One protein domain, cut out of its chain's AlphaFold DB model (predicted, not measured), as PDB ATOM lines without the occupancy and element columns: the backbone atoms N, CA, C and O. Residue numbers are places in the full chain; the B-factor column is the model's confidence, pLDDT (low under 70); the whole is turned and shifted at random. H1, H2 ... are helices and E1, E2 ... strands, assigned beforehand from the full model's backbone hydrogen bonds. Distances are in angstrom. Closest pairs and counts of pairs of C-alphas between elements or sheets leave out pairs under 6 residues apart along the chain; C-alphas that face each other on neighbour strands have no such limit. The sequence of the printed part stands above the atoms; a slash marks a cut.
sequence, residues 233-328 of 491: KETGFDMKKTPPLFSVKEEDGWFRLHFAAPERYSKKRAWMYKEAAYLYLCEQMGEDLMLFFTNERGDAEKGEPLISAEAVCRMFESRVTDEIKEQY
ATOM      1  N   LYS A 233      76.928  -0.422  80.083       86.69
ATOM      2  CA  LYS A 233      78.142  -0.164  79.286       86.69
ATOM      3  C   LYS A 233      79.416  -0.256  80.127       86.69
ATOM      4  O   LYS A 233      80.489  -0.425  79.555       86.69
ATOM      5  N   GLU A 234      79.300  -0.124  81.444       82.38
ATOM      6  CA  GLU A 234      80.427  -0.203  82.374       82.38
ATOM      7  C   GLU A 234      80.674  -1.641  82.827       82.38
ATOM      8  O   GLU A 234      81.819  -2.076  82.880       82.38
ATOM      9  N   THR A 235      79.606  -2.402  83.062       86.19
ATOM     10  CA  THR A 235      79.680  -3.769  83.599       86.19
ATOM     11  C   THR A 235      79.654  -4.863  82.527       86.19
ATOM     12  O   THR A 235      80.112  -5.978  82.760       86.19
ATOM     13  N   GLY A 236      79.109  -4.570  81.340       90.62
ATOM     14  CA  GLY A 236      78.934  -5.534  80.250       90.62
ATOM     15  C   GLY A 236      77.719  -6.460  80.394       90.62
ATOM     16  O   GLY A 236      77.546  -7.355  79.562       90.62
ATOM     17  N   PHE A 237      76.868  -6.251  81.402       94.81
ATOM     18  CA  PHE A 237      75.650  -7.031  81.632       94.81
ATOM     19  C   PHE A 237      74.412  -6.135  81.574       94.81
ATOM     20  O   PHE A 237      74.441  -4.997  82.018       94.81
ATOM     21  N   ASP A 238      73.314  -6.623  81.000       95.44
ATOM     22  CA  ASP A 238      72.053  -5.875  80.939       95.44
ATOM     23  C   ASP A 238      71.083  -6.392  82.006       95.44
ATOM     24  O   ASP A 238      70.154  -7.141  81.706       95.44
ATOM     25  N   MET A 239      71.332  -6.008  83.260       95.44
ATOM     26  CA  MET A 239      70.541  -6.467  84.411       95.44
ATOM     27  C   MET A 239      69.092  -5.970  84.384       95.44
ATOM     28  O   MET A 239      68.215  -6.607  84.946       95.44
ATOM     29  N   LYS A 240      68.795  -4.885  83.658       93.44
ATOM     30  CA  LYS A 240      67.412  -4.411  83.470       93.44
ATOM     31  C   LYS A 240      66.620  -5.332  82.540       93.44
ATOM     32  O   LYS A 240      65.415  -5.489  82.701       93.44
ATOM     33  N   LYS A 241      67.293  -5.952  81.564       93.75
ATOM     34  CA  LYS A 241      66.679  -6.908  80.628       93.75
ATOM     35  C   LYS A 241      66.656  -8.334  81.171       93.75
ATOM     36  O   LYS A 241      65.719  -9.081  80.902       93.75
ATOM     37  N   THR A 242      67.705  -8.736  81.878       92.19
ATOM     38  CA  THR A 242      67.809 -10.051  82.514       92.19
ATOM     39  C   THR A 242      68.137  -9.836  83.985       92.19
ATOM     40  O   THR A 242      69.317  -9.844  84.336       92.19
ATOM     41  N   PRO A 243      67.109  -9.596  84.822       92.12
ATOM     42  CA  PRO A 243      67.305  -9.327  86.237       92.12
ATOM     43  C   PRO A 243      68.069 -10.452  86.936       92.12
ATOM     44  O   PRO A 243      67.765 -11.628  86.706       92.12
ATOM     45  N   PRO A 244      69.059 -10.111  87.776       95.06
ATOM     46  CA  PRO A 244      69.757 -11.084  88.592       95.06
ATOM     47  C   PRO A 244      68.837 -11.642  89.680       95.06
ATOM     48  O   PRO A 244      67.817 -11.044  90.040       95.06
ATOM     49  N   LEU A 245      69.236 -12.798  90.201       96.00
ATOM     50  CA  LEU A 245      68.599 -13.442  91.337       96.00
ATOM     51  C   LEU A 245      69.567 -13.481  92.517       96.00
ATOM     52  O   LEU A 245      70.788 -13.513  92.335       96.00
ATOM     53  N   PHE A 246      68.995 -13.503  93.711       96.31
ATOM     54  CA  PHE A 246      69.711 -13.422  94.977       96.31
ATOM     55  C   PHE A 246      69.175 -14.482  95.924       96.31
ATOM     56  O   PHE A 246      67.994 -14.807  95.867       96.31
ATOM     57  N   SER A 247      70.023 -14.991  96.803       95.94
ATOM     58  CA  SER A 247      69.581 -15.742  97.974       95.94
ATOM     59  C   SER A 247      69.664 -14.815  99.180       95.94
ATOM     60  O   SER A 247      70.622 -14.051  99.312       95.94
ATOM     61  N   VAL A 248      68.620 -14.815 100.007       94.38
ATOM     62  CA  VAL A 248      68.558 -13.998 101.218       94.38
ATOM     63  C   VAL A 248      68.085 -14.862 102.369       94.38
ATOM     64  O   VAL A 248      67.013 -15.466 102.292       94.38
ATOM     65  N   LYS A 249      68.869 -14.888 103.445       90.69
ATOM     66  CA  LYS A 249      68.498 -15.521 104.710       90.69
ATOM     67  C   LYS A 249      68.514 -14.475 105.811       90.69
ATOM     68  O   LYS A 249      69.435 -13.671 105.882       90.69
ATOM     69  N   GLU A 250      67.499 -14.491 106.660       86.88
ATOM     70  CA  GLU A 250      67.469 -13.645 107.848       86.88
ATOM     71  C   GLU A 250      68.014 -14.410 109.059       86.88
ATOM     72  O   GLU A 250      67.650 -15.570 109.272       86.88
ATOM     73  N   GLU A 251      68.888 -13.771 109.833       79.19
ATOM     74  CA  GLU A 251      69.478 -14.328 111.050       79.19
ATOM     75  C   GLU A 251      69.800 -13.192 112.031       79.19
ATOM     76  O   GLU A 251      70.442 -12.212 111.658       79.19
ATOM     77  N   ASP A 252      69.309 -13.301 113.269       70.25
ATOM     78  CA  ASP A 252      69.554 -12.353 114.370       70.25
ATOM     79  C   ASP A 252      69.263 -10.875 114.043       70.25
ATOM     80  O   ASP A 252      69.952  -9.965 114.499       70.25
ATOM     81  N   GLY A 253      68.226 -10.622 113.238       71.31
ATOM     82  CA  GLY A 253      67.832  -9.268 112.829       71.31
ATOM     83  C   GLY A 253      68.625  -8.696 111.650       71.31
ATOM     84  O   GLY A 253      68.363  -7.564 111.247       71.31
ATOM     85  N   TRP A 254      69.527  -9.484 111.063       78.56
ATOM     86  CA  TRP A 254      70.327  -9.140 109.888       78.56
ATOM     87  C   TRP A 254      69.987 -10.030 108.689       78.56
ATOM     88  O   TRP A 254      69.437 -11.123 108.831       78.56
ATOM     89  N   PHE A 255      70.364  -9.583 107.495       86.44
ATOM     90  CA  PHE A 255      70.281 -10.355 106.262       86.44
ATOM     91  C   PHE A 255      71.658 -10.856 105.816       86.44
ATOM     92  O   PHE A 255      72.621 -10.096 105.702       86.44
ATOM     93  N   ARG A 256      71.716 -12.136 105.453       89.31
ATOM     94  CA  ARG A 256      72.784 -12.730 104.650       89.31
ATOM     95  C   ARG A 256      72.363 -12.672 103.189       89.31
ATOM     96  O   ARG A 256      71.356 -13.275 102.824       89.31
ATOM     97  N   LEU A 257      73.091 -11.909 102.375       91.50
ATOM     98  CA  LEU A 257      72.754 -11.621 100.979       91.50
ATOM     99  C   LEU A 257      73.763 -12.272 100.030       91.50
ATOM    100  O   LEU A 257      74.903 -11.828  99.903       91.50
ATOM    101  N   HIS A 258      73.333 -13.289  99.294       94.81
ATOM    102  CA  HIS A 258      74.190 -14.028  98.377       94.81
ATOM    103  C   HIS A 258      73.840 -13.772  96.907       94.81
ATOM    104  O   HIS A 258      72.675 -13.755  96.500       94.81
ATOM    105  N   PHE A 259      74.872 -13.607  96.079       94.50
ATOM    106  CA  PHE A 259      74.739 -13.286  94.659       94.50
ATOM    107  C   PHE A 259      74.844 -14.554  93.809       94.50
ATOM    108  O   PHE A 259      75.883 -15.217  93.777       94.50
ATOM    109  N   ALA A 260      73.782 -14.874  93.066       94.44
ATOM    110  CA  ALA A 260      73.761 -16.040  92.190       94.44
ATOM    111  C   ALA A 260      74.235 -15.679  90.775       94.44
ATOM    112  O   ALA A 260      73.645 -14.834  90.096       94.44
ATOM    113  N   ALA A 261      75.276 -16.358  90.293       94.06
ATOM    114  CA  ALA A 261      75.716 -16.270  88.904       94.06
ATOM    115  C   ALA A 261      75.247 -17.497  88.098       94.06
ATOM    116  O   ALA A 261      75.218 -18.605  88.629       94.06
ATOM    117  N   PRO A 262      74.936 -17.351  86.797       91.44
ATOM    118  CA  PRO A 262      74.636 -18.495  85.938       91.44
ATOM    119  C   PRO A 262      75.777 -19.525  85.911       91.44
ATOM    120  O   PRO A 262      76.906 -19.170  85.571       91.44
ATOM    121  N   GLU A 263      75.468 -20.807  86.144       89.00
ATOM    122  CA  GLU A 263      76.459 -21.904  86.210       89.00
ATOM    123  C   GLU A 263      77.344 -22.016  84.955       89.00
ATOM    124  O   GLU A 263      78.500 -22.427  85.016       89.00
ATOM    125  N   ARG A 264      76.820 -21.601  83.796       92.00
ATOM    126  CA  ARG A 264      77.552 -21.589  82.517       92.00
ATOM    127  C   ARG A 264      78.696 -20.572  82.453       92.00
ATOM    128  O   ARG A 264      79.436 -20.556  81.470       92.00
ATOM    129  N   TYR A 265      78.790 -19.642  83.400       93.56
ATOM    130  CA  TYR A 265      79.835 -18.625  83.397       93.56
ATOM    131  C   TYR A 265      81.134 -19.162  83.989       93.56
ATOM    132  O   TYR A 265      81.157 -19.807  85.031       93.56
ATOM    133  N   SER A 266      82.251 -18.838  83.335       93.88
ATOM    134  CA  SER A 266      83.576 -19.047  83.919       93.88
ATOM    135  C   SER A 266      83.724 -18.237  85.208       93.88
ATOM    136  O   SER A 266      83.091 -17.190  85.346       93.88
ATOM    137  N   LYS A 267      84.618 -18.651  86.116       92.69
ATOM    138  CA  LYS A 267      84.855 -17.968  87.404       92.69
ATOM    139  C   LYS A 267      84.987 -16.444  87.269       92.69
ATOM    140  O   LYS A 267      84.283 -15.701  87.940       92.69
ATOM    141  N   LYS A 268      85.814 -15.972  86.326       93.81
ATOM    142  CA  LYS A 268      85.993 -14.534  86.054       93.81
ATOM    143  C   LYS A 268      84.697 -13.849  85.607       93.81
ATOM    144  O   LYS A 268      84.390 -12.752  86.057       93.81
ATOM    145  N   ARG A 269      83.930 -14.482  84.714       94.56
ATOM    146  CA  ARG A 269      82.672 -13.919  84.208       94.56
ATOM    147  C   ARG A 269      81.566 -13.949  85.267       94.56
ATOM    148  O   ARG A 269      80.772 -13.019  85.310       94.56
ATOM    149  N   ALA A 270      81.537 -14.981  86.106       93.94
ATOM    150  CA  ALA A 270      80.644 -15.082  87.253       93.94
ATOM    151  C   ALA A 270      80.935 -13.974  88.273       93.94
ATOM    152  O   ALA A 270      80.009 -13.296  88.696       93.94
ATOM    153  N   TRP A 271      82.210 -13.718  88.588       92.25
ATOM    154  CA  TRP A 271      82.608 -12.590  89.434       92.25
ATOM    155  C   TRP A 271      82.115 -11.248  88.873       92.25
ATOM    156  O   TRP A 271      81.351 -10.560  89.538       92.25
ATOM    157  N   MET A 272      82.410 -10.939  87.602       93.25
ATOM    158  CA  MET A 272      81.927  -9.699  86.966       93.25
ATOM    159  C   MET A 272      80.391  -9.592  86.933       93.25
ATOM    160  O   MET A 272      79.844  -8.493  86.987       93.25
ATOM    161  N   TYR A 273      79.685 -10.721  86.801       95.44
ATOM    162  CA  TYR A 273      78.223 -10.751  86.841       95.44
ATOM    163  C   TYR A 273      77.691 -10.403  88.234       95.44
ATOM    164  O   TYR A 273      76.736  -9.640  88.333       95.44
ATOM    165  N   LYS A 274      78.307 -10.931  89.298       94.56
ATOM    166  CA  LYS A 274      77.921 -10.636  90.685       94.56
ATOM    167  C   LYS A 274      78.174  -9.171  91.038       94.56
ATOM    168  O   LYS A 274      77.267  -8.536  91.558       94.56
ATOM    169  N   GLU A 275      79.309  -8.605  90.622       92.25
ATOM    170  CA  GLU A 275      79.573  -7.158  90.736       92.25
ATOM    171  C   GLU A 275      78.477  -6.333  90.046       92.25
ATOM    172  O   GLU A 275      77.912  -5.394  90.602       92.25
ATOM    173  N   ALA A 276      78.095  -6.730  88.831       95.06
ATOM    174  CA  ALA A 276      77.019  -6.074  88.104       95.06
ATOM    175  C   ALA A 276      75.646  -6.239  88.783       95.06
ATOM    176  O   ALA A 276      74.817  -5.334  88.684       95.06
ATOM    177  N   ALA A 277      75.393  -7.376  89.438       95.75
ATOM    178  CA  ALA A 277      74.155  -7.651  90.161       95.75
ATOM    179  C   ALA A 277      74.066  -6.825  91.449       95.75
ATOM    180  O   ALA A 277      73.005  -6.284  91.748       95.75
ATOM    181  N   TYR A 278      75.187  -6.668  92.150       94.12
ATOM    182  CA  TYR A 278      75.336  -5.773  93.293       94.12
ATOM    183  C   TYR A 278      75.061  -4.316  92.912       94.12
ATOM    184  O   TYR A 278      74.180  -3.696  93.505       94.12
ATOM    185  N   LEU A 279      75.709  -3.795  91.865       94.75
ATOM    186  CA  LEU A 279      75.454  -2.429  91.396       94.75
ATOM    187  C   LEU A 279      73.989  -2.243  90.980       94.75
ATOM    188  O   LEU A 279      73.379  -1.222  91.282       94.75
ATOM    189  N   TYR A 280      73.397  -3.232  90.308       96.06
ATOM    190  CA  TYR A 280      71.980  -3.179  89.957       96.06
ATOM    191  C   TYR A 280      71.080  -3.117  91.197       96.06
ATOM    192  O   TYR A 280      70.168  -2.298  91.235       96.06
ATOM    193  N   LEU A 281      71.348  -3.931  92.221       95.25
ATOM    194  CA  LEU A 281      70.583  -3.913  93.467       95.25
ATOM    195  C   LEU A 281      70.728  -2.572  94.210       95.25
ATOM    196  O   LEU A 281      69.726  -2.035  94.679       95.25
ATOM    197  N   CYS A 282      71.929  -1.981  94.227       92.94
ATOM    198  CA  CYS A 282      72.169  -0.647  94.795       92.94
ATOM    199  C   CYS A 282      71.335   0.443  94.109       92.94
ATOM    200  O   CYS A 282      70.803   1.318  94.780       92.94
ATOM    201  N   GLU A 283      71.171   0.390  92.780       94.94
ATOM    202  CA  GLU A 283      70.276   1.319  92.066       94.94
ATOM    203  C   GLU A 283      68.822   1.197  92.553       94.94
ATOM    204  O   GLU A 283      68.114   2.202  92.620       94.94
ATOM    205  N   GLN A 284      68.368  -0.016  92.893       94.88
ATOM    206  CA  GLN A 284      66.981  -0.263  93.299       94.88
ATOM    207  C   GLN A 284      66.695   0.161  94.745       94.88
ATOM    208  O   GLN A 284      65.657   0.773  95.004       94.88
ATOM    209  N   MET A 285      67.589  -0.153  95.687       91.19
ATOM    210  CA  MET A 285      67.324   0.040  97.122       91.19
ATOM    211  C   MET A 285      68.233   1.044  97.829       91.19
ATOM    212  O   MET A 285      67.880   1.482  98.916       91.19
ATOM    213  N   GLY A 286      69.319   1.483  97.193       90.25
ATOM    214  CA  GLY A 286      70.379   2.247  97.849       90.25
ATOM    215  C   GLY A 286      71.381   1.322  98.530       90.25
ATOM    216  O   GLY A 286      71.023   0.281  99.087       90.25
ATOM    217  N   GLU A 287      72.662   1.664  98.432       88.62
ATOM    218  CA  GLU A 287      73.703   0.910  99.128       88.62
ATOM    219  C   GLU A 287      73.660   1.130 100.645       88.62
ATOM    220  O   GLU A 287      73.928   0.195 101.385       88.62
ATOM    221  N   ASP A 288      73.259   2.308 101.111       81.44
ATOM    222  CA  ASP A 288      73.035   2.630 102.523       81.44
ATOM    223  C   ASP A 288      72.106   1.622 103.210       81.44
ATOM    224  O   ASP A 288      72.495   0.979 104.186       81.44
ATOM    225  N   LEU A 289      70.921   1.390 102.634       83.38
ATOM    226  CA  LEU A 289      69.963   0.419 103.163       83.38
ATOM    227  C   LEU A 289      70.530  -1.007 103.159       83.38
ATOM    228  O   LEU A 289      70.283  -1.792 104.076       83.38
ATOM    229  N   MET A 290      71.300  -1.351 102.124       85.56
ATOM    230  CA  MET A 290      71.952  -2.652 102.037       85.56
ATOM    231  C   MET A 290      72.996  -2.836 103.134       85.56
ATOM    232  O   MET A 290      72.975  -3.856 103.817       85.56
ATOM    233  N   LEU A 291      73.911  -1.878 103.282       80.44
ATOM    234  CA  LEU A 291      74.994  -1.922 104.261       80.44
ATOM    235  C   LEU A 291      74.431  -1.997 105.677       80.44
ATOM    236  O   LEU A 291      74.912  -2.793 106.475       80.44
ATOM    237  N   PHE A 292      73.355  -1.256 105.946       78.25
ATOM    238  CA  PHE A 292      72.737  -1.212 107.262       78.25
ATOM    239  C   PHE A 292      72.173  -2.557 107.726       78.25
ATOM    240  O   PHE A 292      72.299  -2.879 108.899       78.25
ATOM    241  N   PHE A 293      71.557  -3.347 106.840       81.06
ATOM    242  CA  PHE A 293      70.900  -4.600 107.235       81.06
ATOM    243  C   PHE A 293      71.675  -5.867 106.856       81.06
ATOM    244  O   PHE A 293      71.203  -6.963 107.152       81.06
ATOM    245  N   THR A 294      72.845  -5.771 106.212       81.12
ATOM    246  CA  THR A 294      73.558  -6.954 105.691       81.12
ATOM    247  C   THR A 294      74.781  -7.341 106.528       81.12
ATOM    248  O   THR A 294      75.836  -6.710 106.434       81.12
ATOM    249  N   ASN A 295      74.701  -8.457 107.259       73.12
ATOM    250  CA  ASN A 295      75.817  -9.011 108.044       73.12
ATOM    251  C   ASN A 295      76.613 -10.112 107.323       73.12
ATOM    252  O   ASN A 295      77.622 -10.576 107.853       73.12
ATOM    253  N   GLU A 296      76.216 -10.513 106.115       78.12
ATOM    254  CA  GLU A 296      76.998 -11.410 105.263       78.12
ATOM    255  C   GLU A 296      76.718 -11.130 103.783       78.12
ATOM    256  O   GLU A 296      75.572 -10.928 103.386       78.12
ATOM    257  N   ARG A 297      77.765 -11.132 102.952       86.00
ATOM    258  CA  ARG A 297      77.641 -11.146 101.494       86.00
ATOM    259  C   ARG A 297      78.543 -12.212 100.926       86.00
ATOM    260  O   ARG A 297      79.712 -12.275 101.293       86.00
ATOM    261  N   GLY A 298      78.017 -12.967  99.979       88.06
ATOM    262  CA  GLY A 298      78.735 -14.102  99.434       88.06
ATOM    263  C   GLY A 298      78.164 -14.592  98.121       88.06
ATOM    264  O   GLY A 298      77.364 -13.922  97.457       88.06
ATOM    265  N   ASP A 299      78.598 -15.785  97.757       91.81
ATOM    266  CA  ASP A 299      78.114 -16.495  96.585       91.81
ATOM    267  C   ASP A 299      76.972 -17.406  96.999       91.81
ATOM    268  O   ASP A 299      77.080 -18.108  97.998       91.81
ATOM    269  N   ALA A 300      75.890 -17.412  96.219       92.06
ATOM    270  CA  ALA A 300      74.770 -18.292  96.527       92.06
ATOM    271  C   ALA A 300      75.203 -19.753  96.379       92.06
ATOM    272  O   ALA A 300      75.727 -20.146  95.326       92.06
ATOM    273  N   GLU A 301      74.975 -20.557  97.415       89.19
ATOM    274  CA  GLU A 301      75.257 -21.984  97.360       89.19
ATOM    275  C   GLU A 301      74.248 -22.723  96.473       89.19
ATOM    276  O   GLU A 301      73.129 -22.279  96.187       89.19
ATOM    277  N   LYS A 302      74.653 -23.904  96.004       85.31
ATOM    278  CA  LYS A 302      73.804 -24.717  95.140       85.31
ATOM    279  C   LYS A 302      72.563 -25.181  95.905       85.31
ATOM    280  O   LYS A 302      72.668 -25.953  96.851       85.31
ATOM    281  N   GLY A 303      71.389 -24.804  95.403       84.94
ATOM    282  CA  GLY A 303      70.102 -25.200  95.978       84.94
ATOM    283  C   GLY A 303      69.518 -24.190  96.963       84.94
ATOM    284  O   GLY A 303      68.408 -24.416  97.441       84.94
ATOM    285  N   GLU A 304      70.205 -23.075  97.225       91.69
ATOM    286  CA  GLU A 304      69.605 -21.966  97.962       91.69
ATOM    287  C   GLU A 304      68.387 -21.394  97.212       91.69
ATOM    288  O   GLU A 304      68.401 -21.297  95.976       91.69
ATOM    289  N   PRO A 305      67.313 -21.012  97.926       93.94
ATOM    290  CA  PRO A 305      66.154 -20.384  97.313       93.94
ATOM    291  C   PRO A 305      66.535 -19.016  96.741       93.94
ATOM    292  O   PRO A 305      67.064 -18.153  97.437       93.94
ATOM    293  N   LEU A 306      66.234 -18.817  95.459       96.31
ATOM    294  CA  LEU A 306      66.566 -17.597  94.736       96.31
ATOM    295  C   LEU A 306      65.338 -16.700  94.554       96.31
ATOM    296  O   LEU A 306      64.295 -17.145  94.073       96.31
ATOM    297  N   ILE A 307      65.489 -15.420  94.879       96.94
ATOM    298  CA  ILE A 307      64.466 -14.379  94.779       96.94
ATOM    299  C   ILE A 307      64.932 -13.217  93.891       96.94
ATOM    300  O   ILE A 307      66.119 -13.052  93.606       96.94
ATOM    301  N   SER A 308      63.981 -12.420  93.400       97.00
ATOM    302  CA  SER A 308      64.259 -11.265  92.537       97.00
ATOM    303  C   SER A 308      64.763 -10.056  93.331       97.00
ATOM    304  O   SER A 308      64.471  -9.928  94.516       97.00
ATOM    305  N   ALA A 309      65.429  -9.111  92.653       95.69
ATOM    306  CA  ALA A 309      65.814  -7.824  93.250       95.69
ATOM    307  C   ALA A 309      64.630  -7.115  93.934       95.69
ATOM    308  O   ALA A 309      64.778  -6.596  95.030       95.69
ATOM    309  N   GLU A 310      63.444  -7.133  93.319       95.62
ATOM    310  CA  GLU A 310      62.234  -6.513  93.872       95.62
ATOM    311  C   GLU A 310      61.790  -7.170  95.188       95.62
ATOM    312  O   GLU A 310      61.362  -6.487  96.115       95.62
ATOM    313  N   ALA A 311      61.906  -8.498  95.291       96.06
ATOM    314  CA  ALA A 311      61.622  -9.208  96.533       96.06
ATOM    315  C   ALA A 311      62.641  -8.854  97.626       96.06
ATOM    316  O   ALA A 311      62.226  -8.571  98.747       96.06
ATOM    317  N   VAL A 312      63.936  -8.782  97.286       95.38
ATOM    318  CA  VAL A 312      64.989  -8.319  98.209       95.38
ATOM    319  C   VAL A 312      64.692  -6.900  98.698       95.38
ATOM    320  O   VAL A 312      64.657  -6.670  99.902       95.38
ATOM    321  N   CYS A 313      64.401  -5.967  97.784       93.88
ATOM    322  CA  CYS A 313      64.090  -4.576  98.128       93.88
ATOM    323  C   CYS A 313      62.923  -4.501  99.118       93.88
ATOM    324  O   CYS A 313      63.051  -3.858 100.152       93.88
ATOM    325  N   ARG A 314      61.825  -5.228  98.859       93.19
ATOM    326  CA  ARG A 314      60.674  -5.279  99.774       93.19
ATOM    327  C   ARG A 314      61.040  -5.809 101.159       93.19
ATOM    328  O   ARG A 314      60.545  -5.274 102.144       93.19
ATOM    329  N   MET A 315      61.880  -6.843 101.243       92.00
ATOM    330  CA  MET A 315      62.326  -7.379 102.534       92.00
ATOM    331  C   MET A 315      63.094  -6.322 103.334       92.00
ATOM    332  O   MET A 315      62.759  -6.081 104.490       92.00
ATOM    333  N   PHE A 316      64.059  -5.645 102.707       89.50
ATOM    334  CA  PHE A 316      64.876  -4.614 103.355       89.50
ATOM    335  C   PHE A 316      64.051  -3.372 103.715       89.50
ATOM    336  O   PHE A 316      64.094  -2.910 104.850       89.50
ATOM    337  N   GLU A 317      63.237  -2.861 102.790       87.62
ATOM    338  CA  GLU A 317      62.376  -1.694 103.026       87.62
ATOM    339  C   GLU A 317      61.342  -1.960 104.130       87.62
ATOM    340  O   GLU A 317      61.059  -1.067 104.924       87.62
ATOM    341  N   SER A 318      60.829  -3.192 104.254       87.12
ATOM    342  CA  SER A 318      59.891  -3.551 105.330       87.12
ATOM    343  C   SER A 318      60.502  -3.502 106.735       87.12
ATOM    344  O   SER A 318      59.762  -3.431 107.715       87.12
ATOM    345  N   ARG A 319      61.840  -3.519 106.846       82.12
ATOM    346  CA  ARG A 319      62.565  -3.374 108.117       82.12
ATOM    347  C   ARG A 319      62.744  -1.928 108.553       82.12
ATOM    348  O   ARG A 319      63.137  -1.692 109.691       82.12
ATOM    349  N   VAL A 320      62.447  -0.964 107.685       79.88
ATOM    350  CA  VAL A 320      62.639   0.451 107.987       79.88
ATOM    351  C   VAL A 320      61.458   0.978 108.822       79.88
ATOM    352  O   VAL A 320      60.459   1.437 108.264       79.88
ATOM    353  N   THR A 321      61.549   0.907 110.155       74.12
ATOM    354  CA  THR A 321      60.550   1.475 111.085       74.12
ATOM    355  C   THR A 321      60.686   2.998 111.230       74.12
ATOM    356  O   THR A 321      61.652   3.594 110.754       74.12
ATOM    357  N   ASP A 322      59.710   3.657 111.859       71.44
ATOM    358  CA  ASP A 322      59.759   5.110 112.070       71.44
ATOM    359  C   ASP A 322      60.750   5.516 113.173       71.44
ATOM    360  O   ASP A 322      61.447   6.502 112.995       71.44
ATOM    361  N   GLU A 323      60.919   4.719 114.237       65.00
ATOM    362  CA  GLU A 323      61.987   4.922 115.245       65.00
ATOM    363  C   GLU A 323      63.382   4.876 114.618       65.00
ATOM    364  O   GLU A 323      64.275   5.653 114.949       65.00
ATOM    365  N   ILE A 324      63.529   3.939 113.689       66.31
ATOM    366  CA  ILE A 324      64.661   3.782 112.799       66.31
ATOM    367  C   ILE A 324      64.795   5.115 112.031       66.31
ATOM    368  O   ILE A 324      65.726   5.854 112.317       66.31
ATOM    369  N   LYS A 325      63.816   5.552 111.226       65.44
ATOM    370  CA  LYS A 325      63.872   6.839 110.484       65.44
ATOM    371  C   LYS A 325      64.135   8.097 111.332       65.44
ATOM    372  O   LYS A 325      64.828   8.990 110.857       65.44
ATOM    373  N   GLU A 326      63.587   8.214 112.539       56.53
ATOM    374  CA  GLU A 326      63.762   9.386 113.416       56.53
ATOM    375  C   GLU A 326      65.182   9.489 113.981       56.53
ATOM    376  O   GLU A 326      65.699  10.589 114.169       56.53
ATOM    377  N   GLN A 327      65.860   8.356 114.166       50.91
ATOM    378  CA  GLN A 327      67.285   8.309 114.495       50.91
ATOM    379  C   GLN A 327      68.174   8.578 113.253       50.91
ATOM    380  O   GLN A 327      69.401   8.553 113.381       50.91
ATOM    381  N   TYR A 328      67.596   8.830 112.057       62.69
ATOM    382  CA  TYR A 328      68.278   8.787 110.749       62.69
ATOM    383  C   TYR A 328      68.185  10.056 109.876       62.69
ATOM    384  O   TYR A 328      67.322  10.176 109.001       62.69
TER     385      TYR A 328
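This is residues 233 to 328 of the 491 residues of an uncharacterized protein of Candidatus Borkfalkia ceftriaxoniphila (UniProt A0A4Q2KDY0). A small twisted sheet of three strands has three helices packed over one of its faces, while its other face bears no named helix; H1 crosses the strands, H3 runs along them, and H2 sits beside the strands, next to the end of E2 where Trp 254 lies. After H3 the printed part goes out into a tail, residues 321 to 328, which holds the small helix H4 and sticks out from the body. The printed part has 96 residues with three named strands and four named helices, in the order E1, E2, H1, H2, E3, H3, H4, and its class is mixed, helices and strands. The sheet's order is E1, E2, E3, with E1 and E2 antiparallel and E2 and E3 parallel. The whole is compact, with a radius of gyration of the C-alphas of 13.9 A, and spans 44 by 30 by 18 A, the tail included.

The sheet is made of E1, residues 245 to 251, E2, residues 254 to 259, and E3, residues 294 to 299; it is only just strongly twisted, its C-alphas lying up to 4.3 A off their best plane. E1 and E2 form a hairpin, with 156 degrees between their directions, and N 249 and O 256 are within hydrogen-bond range at 3.0 A. E2 and E3 stand at 21 degrees, and N 257 and O 296 are within hydrogen-bond range at 2.9 A. H1, residues 267 to 285, is on the sheet at a height of 8.6 A and lies over E1 and, only just, E2, with 3 of its C-alphas falling on E2; it runs only just across the strands, at 61 degrees to E1 on the local plane. H3, residues 309 to 318, is on the same face at a height over the sheet of 9.7 A, over E1 and E2, and runs along them at 13 degrees to E1 on the local plane. H1 touches H3 with residues 281 to 285 alone, the same way at a steep tilt of 45 degrees; the closest C-alphas, of Met 285 and Cys 313, are 5.7 A apart. H2, residues 287 to 293, is on the same face but over none of the strands, and it touches H3 at a steep tilt of 59 degrees, the closest C-alphas being those of Leu 289 and Phe 316 at 7.2 A. E2, H1, H2 and E3 make a strand-helix-strand unit, two parallel neighbour strands with helices between them, and its crossover is right-handed. H4, residues 322 to 326, is not on the sheet and is apart from the other helices and the strands. In H1, H2, H3 and H4 every O i to N i+4 pair is within hydrogen-bond range.

E1 begins at C-alpha 245, (68.599, -13.442, 91.337), and is 19.8 A long from first to last C-alpha. E2 is 16.4 A long and E3 14.0 A. H1, the longest helix, begins at C-alpha 267, (84.855, -17.968, 87.404), and is 26.9 A long. H2 is 10.2 A long and H3 14.1 A. H4 is 6.0 A long and ends at C-alpha 326, (63.762, 9.386, 113.416).

The two C-alphas farthest apart, those of Arg 264 and Glu 326, are 45.9 A apart. Without the tail that stands free, the body has 88 residues and spans 35 by 27 by 17 A. The printed part has no cut and no long link, but residues 233 to 244 form a stretch with no named element. The mean pLDDT of the printed part is 88.0, and residues 323 to 328 are under 70.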